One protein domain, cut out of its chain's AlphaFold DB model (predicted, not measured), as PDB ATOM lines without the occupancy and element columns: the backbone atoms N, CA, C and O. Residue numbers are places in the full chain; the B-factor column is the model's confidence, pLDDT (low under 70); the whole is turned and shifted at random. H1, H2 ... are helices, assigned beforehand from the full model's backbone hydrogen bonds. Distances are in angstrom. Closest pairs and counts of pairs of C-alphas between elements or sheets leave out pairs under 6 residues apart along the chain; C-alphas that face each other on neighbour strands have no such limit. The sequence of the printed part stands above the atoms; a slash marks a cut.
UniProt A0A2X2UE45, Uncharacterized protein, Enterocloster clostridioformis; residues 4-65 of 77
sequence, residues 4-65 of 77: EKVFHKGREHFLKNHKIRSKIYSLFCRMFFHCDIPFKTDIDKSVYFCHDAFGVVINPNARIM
ATOM      1  N   GLU A   4     114.822  55.756 102.267       90.12
ATOM      2  CA  GLU A   4     114.438  55.662 103.685       90.12
ATOM      3  C   GLU A   4     114.759  56.949 104.455       90.12
ATOM      4  O   GLU A   4     113.911  57.512 105.145       90.12
ATOM      5  N   LYS A   5     115.972  57.491 104.284       91.44
ATOM      6  CA  LYS A   5     116.404  58.713 104.982       91.44
ATOM      7  C   LYS A   5     115.563  59.929 104.591       91.44
ATOM      8  O   LYS A   5     115.281  60.777 105.437       91.44
ATOM      9  N   VAL A   6     115.204  60.039 103.314       93.50
ATOM     10  CA  VAL A   6     114.397  61.148 102.789       93.50
ATOM     11  C   VAL A   6     112.950  60.999 103.247       93.50
ATOM     12  O   VAL A   6     112.369  61.955 103.762       93.50
ATOM     13  N   PHE A   7     112.402  59.790 103.133       92.88
ATOM     14  CA  PHE A   7     111.044  59.471 103.535       92.88
ATOM     15  C   PHE A   7     110.826  59.687 105.037       92.88
ATOM     16  O   PHE A   7     109.876  60.366 105.421       92.88
ATOM     17  N   HIS A   8     111.734  59.209 105.897       91.56
ATOM     18  CA  HIS A   8     111.629  59.407 107.345       91.56
ATOM     19  C   HIS A   8     111.685  60.887 107.738       91.56
ATOM     20  O   HIS A   8     110.836  61.334 108.506       91.56
ATOM     21  N   LYS A   9     112.592  61.681 107.153       93.44
ATOM     22  CA  LYS A   9     112.630  63.139 107.387       93.44
ATOM     23  C   LYS A   9     111.354  63.839 106.912       93.44
ATOM     24  O   LYS A   9     110.824  64.704 107.609       93.44
ATOM     25  N   GLY A  10     110.838  63.461 105.742       93.94
ATOM     26  CA  GLY A  10     109.561  63.961 105.232       93.94
ATOM     27  C   GLY A  10     108.393  63.639 106.164       93.94
ATOM     28  O   GLY A  10     107.605  64.530 106.494       93.94
ATOM     29  N   ARG A  11     108.341  62.399 106.666       92.88
ATOM     30  CA  ARG A  11     107.339  61.917 107.626       92.88
ATOM     31  C   ARG A  11     107.438  62.636 108.970       92.88
ATOM     32  O   ARG A  11     106.414  63.039 109.506       92.88
ATOM     33  N   GLU A  12     108.636  62.885 109.494       93.38
ATOM     34  CA  GLU A  12     108.819  63.689 110.711       93.38
ATOM     35  C   GLU A  12     108.249  65.103 110.559       93.38
ATOM     36  O   GLU A  12     107.566  65.605 111.452       93.38
ATOM     37  N   HIS A  13     108.497  65.755 109.421       94.56
ATOM     38  CA  HIS A  13     107.923  67.069 109.137       94.56
ATOM     39  C   HIS A  13     106.404  67.029 108.973       94.56
ATOM     40  O   HIS A  13     105.727  67.955 109.420       94.56
ATOM     41  N   PHE A  14     105.873  65.968 108.367       94.06
ATOM     42  CA  PHE A  14     104.436  65.738 108.276       94.06
ATOM     43  C   PHE A  14     103.801  65.610 109.670       94.06
ATOM     44  O   PHE A  14     102.847  66.325 109.966       94.06
ATOM     45  N   LEU A  15     104.382  64.791 110.554       92.12
ATOM     46  CA  LEU A  15     103.905  64.589 111.930       92.12
ATOM     47  C   LEU A  15     104.000  65.861 112.789       92.12
ATOM     48  O   LEU A  15     103.143  66.098 113.633       92.12
ATOM     49  N   LYS A  16     104.996  66.721 112.539       94.75
ATOM     50  CA  LYS A  16     105.128  68.048 113.175       94.75
ATOM     51  C   LYS A  16     104.204  69.118 112.565       94.75
ATOM     52  O   LYS A  16     104.351  70.293 112.882       94.75
ATOM     53  N   ASN A  17     103.277  68.753 111.672       93.31
ATOM     54  CA  ASN A  17     102.372  69.664 110.956       93.31
ATOM     55  C   ASN A  17     103.060  70.710 110.053       93.31
ATOM     56  O   ASN A  17     102.450  71.703 109.651       93.31
ATOM     57  N   HIS A  18     104.310  70.483 109.637       94.19
ATOM     58  CA  HIS A  18     105.011  71.357 108.691       94.19
ATOM     59  C   HIS A  18     104.562  71.068 107.246       94.19
ATOM     60  O   HIS A  18     105.300  70.479 106.450       94.19
ATOM     61  N   LYS A  19     103.342  71.498 106.891       91.81
ATOM     62  CA  LYS A  19     102.668  71.169 105.617       91.81
ATOM     63  C   LYS A  19     103.536  71.423 104.380       91.81
ATOM     64  O   LYS A  19     103.687  70.528 103.554       91.81
ATOM     65  N   ILE A  20     104.161  72.599 104.274       94.38
ATOM     66  CA  ILE A  20     104.991  72.968 103.111       94.38
ATOM     67  C   ILE A  20     106.221  72.061 103.003       94.38
ATOM     68  O   ILE A  20     106.458  71.464 101.956       94.38
ATOM     69  N   ARG A  21     106.970  71.895 104.101       92.75
ATOM     70  CA  ARG A  21     108.182  71.060 104.117       92.75
ATOM     71  C   ARG A  21     107.854  69.610 103.785       92.75
ATOM     72  O   ARG A  21     108.537  69.019 102.960       92.75
ATOM     73  N   SER A  22     106.781  69.062 104.360       93.12
ATOM     74  CA  SER A  22     106.342  67.702 104.035       93.12
ATOM     75  C   SER A  22     105.999  67.553 102.548       93.12
ATOM     76  O   SER A  22     106.481  66.626 101.912       93.12
ATOM     77  N   LYS A  23     105.285  68.507 101.933       94.06
ATOM     78  CA  LYS A  23     105.003  68.463 100.488       94.06
ATOM     79  C   LYS A  23     106.270  68.474  99.631       94.06
ATOM     80  O   LYS A  23     106.320  67.739  98.653       94.06
ATOM     81  N   ILE A  24     107.295  69.242 100.012       96.19
ATOM     82  CA  ILE A  24     108.587  69.249  99.305       96.19
ATOM     83  C   ILE A  24     109.227  67.859  99.343       96.19
ATOM     84  O   ILE A  24     109.638  67.353  98.303       96.19
ATOM     85  N   TYR A  25     109.259  67.206 100.510       96.12
ATOM     86  CA  TYR A  25     109.783  65.841 100.617       96.12
ATOM     87  C   TYR A  25     108.961  64.832  99.809       96.12
ATOM     88  O   TYR A  25     109.540  63.966  99.165       96.12
ATOM     89  N   SER A  26     107.631  64.954  99.797       94.75
ATOM     90  CA  SER A  26     106.761  64.075  99.002       94.75
ATOM     91  C   SER A  26     107.012  64.245  97.501       94.75
ATOM     92  O   SER A  26     107.197  63.255  96.795       94.75
ATOM     93  N   LEU A  27     107.105  65.489  97.020       95.94
ATOM     94  CA  LEU A  27     107.428  65.774  95.624       95.94
ATOM     95  C   LEU A  27     108.818  65.247  95.256       95.94
ATOM     96  O   LEU A  27     108.995  64.644  94.203       95.94
ATOM     97  N   PHE A  28     109.793  65.424  96.144       95.44
ATOM     98  CA  PHE A  28     111.135  64.894  95.960       95.44
ATOM     99  C   PHE A  28     111.135  63.365  95.845       95.44
ATOM    100  O   PHE A  28     111.759  62.825  94.933       95.44
ATOM    101  N   CYS A  29     110.400  62.669  96.719       95.19
ATOM    102  CA  CYS A  29     110.240  61.219  96.643       95.19
ATOM    103  C   CYS A  29     109.668  60.774  95.288       95.19
ATOM    104  O   CYS A  29     110.177  59.829  94.684       95.19
ATOM    105  N   ARG A  30     108.683  61.516  94.773       95.75
ATOM    106  CA  ARG A  30     108.054  61.250  93.477       95.75
ATOM    107  C   ARG A  30     108.959  61.526  92.281       95.75
ATOM    108  O   ARG A  30     108.895  60.787  91.309       95.75
ATOM    109  N   MET A  31     109.800  62.559  92.336       95.81
ATOM    110  CA  MET A  31     110.681  62.919  91.217       95.81
ATOM    111  C   MET A  31     111.962  62.082  91.162       95.81
ATOM    112  O   MET A  31     112.372  61.693  90.078       95.81
ATOM    113  N   PHE A  32     112.603  61.817  92.305       95.19
ATOM    114  CA  PHE A  32     113.907  61.140  92.332       95.19
ATOM    115  C   PHE A  32     113.797  59.623  92.421       95.19
ATOM    116  O   PHE A  32     114.576  58.915  91.792       95.19
ATOM    117  N   PHE A  33     112.847  59.121  93.209       94.00
ATOM    118  CA  PHE A  33     112.653  57.682  93.396       94.00
ATOM    119  C   PHE A  33     111.470  57.153  92.579       94.00
ATOM    120  O   PHE A  33     111.165  55.973  92.658       94.00
ATOM    121  N   HIS A  34     110.783  58.000  91.799       95.12
ATOM    122  CA  HIS A  34     109.612  57.605  91.006       95.12
ATOM    123  C   HIS A  34     108.544  56.857  91.828       95.12
ATOM    124  O   HIS A  34     107.847  55.992  91.309       95.12
ATOM    125  N   CYS A  35     108.427  57.178  93.120       94.38
ATOM    126  CA  CYS A  35     107.535  56.500  94.059       94.38
ATOM    127  C   CYS A  35     106.425  57.434  94.557       94.38
ATOM    128  O   CYS A  35     106.612  58.648  94.653       94.38
ATOM    129  N   ASP A  36     105.274  56.871  94.910       95.50
ATOM    130  CA  ASP A  36     104.162  57.594  95.525       95.50
ATOM    131  C   ASP A  36     103.736  56.899  96.821       95.50
ATOM    132  O   ASP A  36     102.904  55.990  96.845       95.50
ATOM    133  N   ILE A  37     104.378  57.307  97.916       95.06
ATOM    134  CA  ILE A  37     104.141  56.769  99.255       95.06
ATOM    135  C   ILE A  37     103.705  57.929 100.161       95.06
ATOM    136  O   ILE A  37     104.532  58.759 100.554       95.06
ATOM    137  N   PRO A  38     102.413  58.022 100.517       94.50
ATOM    138  CA  PRO A  38     101.909  59.084 101.382       94.50
ATOM    139  C   PRO A  38     102.505  59.001 102.793       94.50
ATOM    140  O   PRO A  38     102.493  57.938 103.410       94.50
ATOM    141  N   PHE A  39     102.940  60.125 103.376       94.50
ATOM    142  CA  PHE A  39     103.492  60.146 104.748       94.50
ATOM    143  C   PHE A  39     102.487  59.785 105.851       94.50
ATOM    144  O   PHE A  39     102.895  59.480 106.972       94.50
ATOM    145  N   LYS A  40     101.187  59.831 105.536       93.69
ATOM    146  CA  LYS A  40     100.101  59.382 106.419       93.69
ATOM    147  C   LYS A  40     100.070  57.856 106.572       93.69
ATOM    148  O   LYS A  40      99.574  57.380 107.587       93.69
ATOM    149  N   THR A  41     100.569  57.119 105.581       91.50
ATOM    150  CA  THR A  41     100.507  55.654 105.544       91.50
ATOM    151  C   THR A  41     101.140  55.056 106.797       91.50
ATOM    152  O   THR A  41     102.216  55.485 107.231       91.50
ATOM    153  N   ASP A  42     100.476  54.059 107.376       90.56
ATOM    154  CA  ASP A  42     100.960  53.378 108.569       90.56
ATOM    155  C   ASP A  42     101.936  52.271 108.166       90.56
ATOM    156  O   ASP A  42     101.542  51.160 107.825       90.56
ATOM    157  N   ILE A  43     103.217  52.624 108.095       89.94
ATOM    158  CA  ILE A  43     104.301  51.719 107.707       89.94
ATOM    159  C   ILE A  43     105.195  51.512 108.923       89.94
ATOM    160  O   ILE A  43     105.726  52.494 109.470       89.94
ATOM    161  N   ASP A  44     105.349  50.253 109.324       88.44
ATOM    162  CA  ASP A  44     106.244  49.845 110.399       88.44
ATOM    163  C   ASP A  44     107.709  50.164 110.050       88.44
ATOM    164  O   ASP A  44     108.125  50.125 108.892       88.44
ATOM    165  N   LYS A  45     108.519  50.499 111.060       84.19
ATOM    166  CA  LYS A  45     109.925  50.896 110.862       84.19
ATOM    167  C   LYS A  45     110.822  49.750 110.387       84.19
ATOM    168  O   LYS A  45     111.909  50.024 109.892       84.19
ATOM    169  N   SER A  46     110.399  48.501 110.565       85.44
ATOM    170  CA  SER A  46     111.125  47.313 110.102       85.44
ATOM    171  C   SER A  46     110.878  46.980 108.628       85.44
ATOM    172  O   SER A  46     111.533  46.089 108.091       85.44
ATOM    173  N   VAL A  47     109.955  47.680 107.956       86.38
ATOM    174  CA  VAL A  47     109.691  47.481 106.527       86.38
ATOM    175  C   VAL A  47     110.901  47.930 105.717       86.38
ATOM    176  O   VAL A  47     111.298  49.095 105.751       86.38
ATOM    177  N   TYR A  48     111.450  46.994 104.952       87.31
ATOM    178  CA  TYR A  48     112.527  47.246 104.010       87.31
ATOM    179  C   TYR A  48     111.967  47.506 102.609       87.31
ATOM    180  O   TYR A  48     111.139  46.742 102.109       87.31
ATOM    181  N   PHE A  49     112.454  48.561 101.953       89.19
ATOM    182  CA  PHE A  49     112.137  48.857 100.558       89.19
ATOM    183  C   PHE A  49     113.319  48.506  99.652       89.19
ATOM    184  O   PHE A  49     114.342  49.197  99.641       89.19
ATOM    185  N   CYS A  50     113.163  47.455  98.843       87.44
ATOM    186  CA  CYS A  50     114.119  47.127  97.787       87.44
ATOM    187  C   CYS A  50     114.243  48.282  96.779       87.44
ATOM    188  O   CYS A  50     113.272  48.989  96.507       87.44
ATOM    189  N   HIS A  51     115.445  48.449  96.213       91.38
ATOM    190  CA  HIS A  51     115.733  49.423  95.149       91.38
ATOM    191  C   HIS A  51     115.243  50.852  95.451       91.38
ATOM    192  O   HIS A  51     114.687  51.513  94.581       91.38
ATOM    193  N   ASP A  52     115.416  51.317  96.694       92.25
ATOM    194  CA  ASP A  52     115.000  52.661  97.131       92.25
ATOM    195  C   ASP A  52     113.508  52.965  96.856       92.25
ATOM    196  O   ASP A  52     113.135  54.103  96.575       92.25
ATOM    197  N   ALA A  53     112.650  51.941  96.945       92.56
ATOM    198  CA  ALA A  53     111.216  52.024  96.658       92.56
ATOM    199  C   ALA A  53     110.885  52.480  95.222       92.56
ATOM    200  O   ALA A  53     109.815  53.046  94.987       92.56
ATOM    201  N   PHE A  54     111.779  52.241  94.257       94.38
ATOM    202  CA  PHE A  54     111.592  52.709  92.886       94.38
ATOM    203  C   PHE A  54     110.283  52.208  92.266       94.38
ATOM    204  O   PHE A  54     110.023  51.005  92.234       94.38
ATOM    205  N   GLY A  55     109.452  53.132  91.773       92.94
ATOM    206  CA  GLY A  55     108.166  52.799  91.148       92.94
ATOM    207  C   GLY A  55     107.066  52.346  92.118       92.94
ATOM    208  O   GLY A  55     105.976  51.991  91.673       92.94
ATOM    209  N   VAL A  56     107.317  52.338  93.431       95.06
ATOM    210  CA  VAL A  56     106.345  51.864  94.426       95.06
ATOM    211  C   VAL A  56     105.234  52.891  94.622       95.06
ATOM    212  O   VAL A  56     105.498  54.071  94.848       95.06
ATOM    213  N   VAL A  57     103.986  52.423  94.611       95.56
ATOM    214  CA  VAL A  57     102.794  53.218  94.928       95.56
ATOM    215  C   VAL A  57     102.044  52.544  96.070       95.56
ATOM    216  O   VAL A  57     101.732  51.356  95.988       95.56
ATOM    217  N   ILE A  58     101.747  53.290  97.135       94.25
ATOM    218  CA  ILE A  58     101.016  52.775  98.298       94.25
ATOM    219  C   ILE A  58      99.764  53.615  98.554       94.25
ATOM    220  O   ILE A  58      99.801  54.844  98.577       94.25
ATOM    221  N   ASN A  59      98.639  52.938  98.794       92.19
ATOM    222  CA  ASN A  59      97.393  53.596  99.168       92.19
ATOM    223  C   ASN A  59      97.561  54.370 100.501       92.19
ATOM    224  O   ASN A  59      98.057  53.788 101.466       92.19
ATOM    225  N   PRO A  60      97.086  55.628 100.621       92.31
ATOM    226  CA  PRO A  60      97.237  56.432 101.842       92.31
ATOM    227  C   PRO A  60      96.648  55.826 103.122       92.31
ATOM    228  O   PRO A  60      96.995  56.264 104.219       92.31
ATOM    229  N   ASN A  61      95.710  54.886 102.988       91.94
ATOM    230  CA  ASN A  61      95.048  54.211 104.102       91.94
ATOM    231  C   ASN A  61      95.577  52.785 104.323       91.94
ATOM    232  O   ASN A  61      95.053  52.074 105.180       91.94
ATOM    233  N   ALA A  62      96.591  52.359 103.565       90.25
ATOM    234  CA  ALA A  62      97.234  51.075 103.784       90.25
ATOM    235  C   ALA A  62      97.949  51.043 105.142       90.25
ATOM    236  O   ALA A  62      98.470  52.055 105.626       90.25
ATOM    237  N   ARG A  63      97.994  49.843 105.725       92.06
ATOM    238  CA  ARG A  63      98.826  49.512 106.881       92.06
ATOM    239  C   ARG A  63      99.805  48.423 106.463       92.06
ATOM    240  O   ARG A  63      99.372  47.363 106.019       92.06
ATOM    241  N   ILE A  64     101.100  48.699 106.558       89.69
ATOM    242  CA  ILE A  64     102.177  47.782 106.179       89.69
ATOM    243  C   ILE A  64     102.952  47.431 107.445       89.69
ATOM    244  O   ILE A  64     103.676  48.261 107.994       89.69
ATOM    245  N   MET A  65     102.770  46.197 107.904       86.44
ATOM    246  CA  MET A  65     103.406  45.673 109.112       86.44
ATOM    247  C   MET A  65     104.740  45.000 108.767       86.44
ATOM    248  O   MET A  65     104.936  44.522 107.648       86.44
TER     249      MET A  65
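Overview. This is residues 4 to 65 of the 77 residues of an uncharacterized protein of Enterocloster clostridioformis (UniProt A0A2X2UE45). A helical hairpin, H1 and H2 side by side, makes one half of this domain, and a looping stretch of chain with the small helix H3 in it makes the other half. After H2 the chain folds back through residues 33 to 49, reaches H3, and returns in the last stretch, residues 54 to 65, where residues 63 to 64 run beside residues 42 to 43 in a short parallel pairing. The printed part has 62 residues with three named helices, in the order H1, H2, H3, and no named strand; the class is all helix, though under half of the residues, 30 of 62, are in named elements. The whole is compact, with a radius of gyration of the C-alphas of 10.7 A, and rounded, spanning 27 by 24 by 19 A.

Arrangement. H2, residues 19 to 32, is the longest helix. It touches H1, residues 4 to 15, with 17 pairs of C-alphas within 8 A. Their closest C-alphas are those of Gly 10 and Tyr 25, 5.0 A apart. The two helices run opposite ways at a shallow tilt of 23 degrees, their centres are 9.5 A apart, and they form a helical hairpin. H3, residues 50 to 53, touches no helix. It is close to H1 but not clearly touching, the closest C-alphas being those of Glu 4 and Asp 52, 7.2 A apart. H2 and H3 are apart. Outside the named elements, residues 42 to 43 pair with residues 63 to 64, parallel, in stretches too short to be named strands. In H1 and H2 every O i to N i+4 pair is within hydrogen-bond range; H3 is too short for such a pair, and its one O i to N i+3 pair is within range.

Along the chain. H2 has 14 residues, Lys 19 to Phe 32, and measures 20.1 A from first to last C-alpha; C-alpha 19 is at (102.668, 71.169, 105.617). H1 has 12 residues, Glu 4 to Leu 15, and measures 16.1 A, beginning with C-alpha 4 at (114.438, 55.662, 103.685). H3 has four residues, Cys 50 to Ala 53, and measures 5.8 A, ending with C-alpha 53 at (111.216, 52.024, 96.658).

Size, cuts and confidence. The two C-alphas farthest apart are those of Asn 17 and His 51, at 28.9 A. The printed part runs from residue 4 to residue 65 with no cut, and its first and last C-alphas are 15.8 A apart. The link from H1 to H2 is tight, with 3 residues; the link from H2 to H3 is long, with 17. The mean pLDDT of the printed part is 92.6, and no printed residue is under 70.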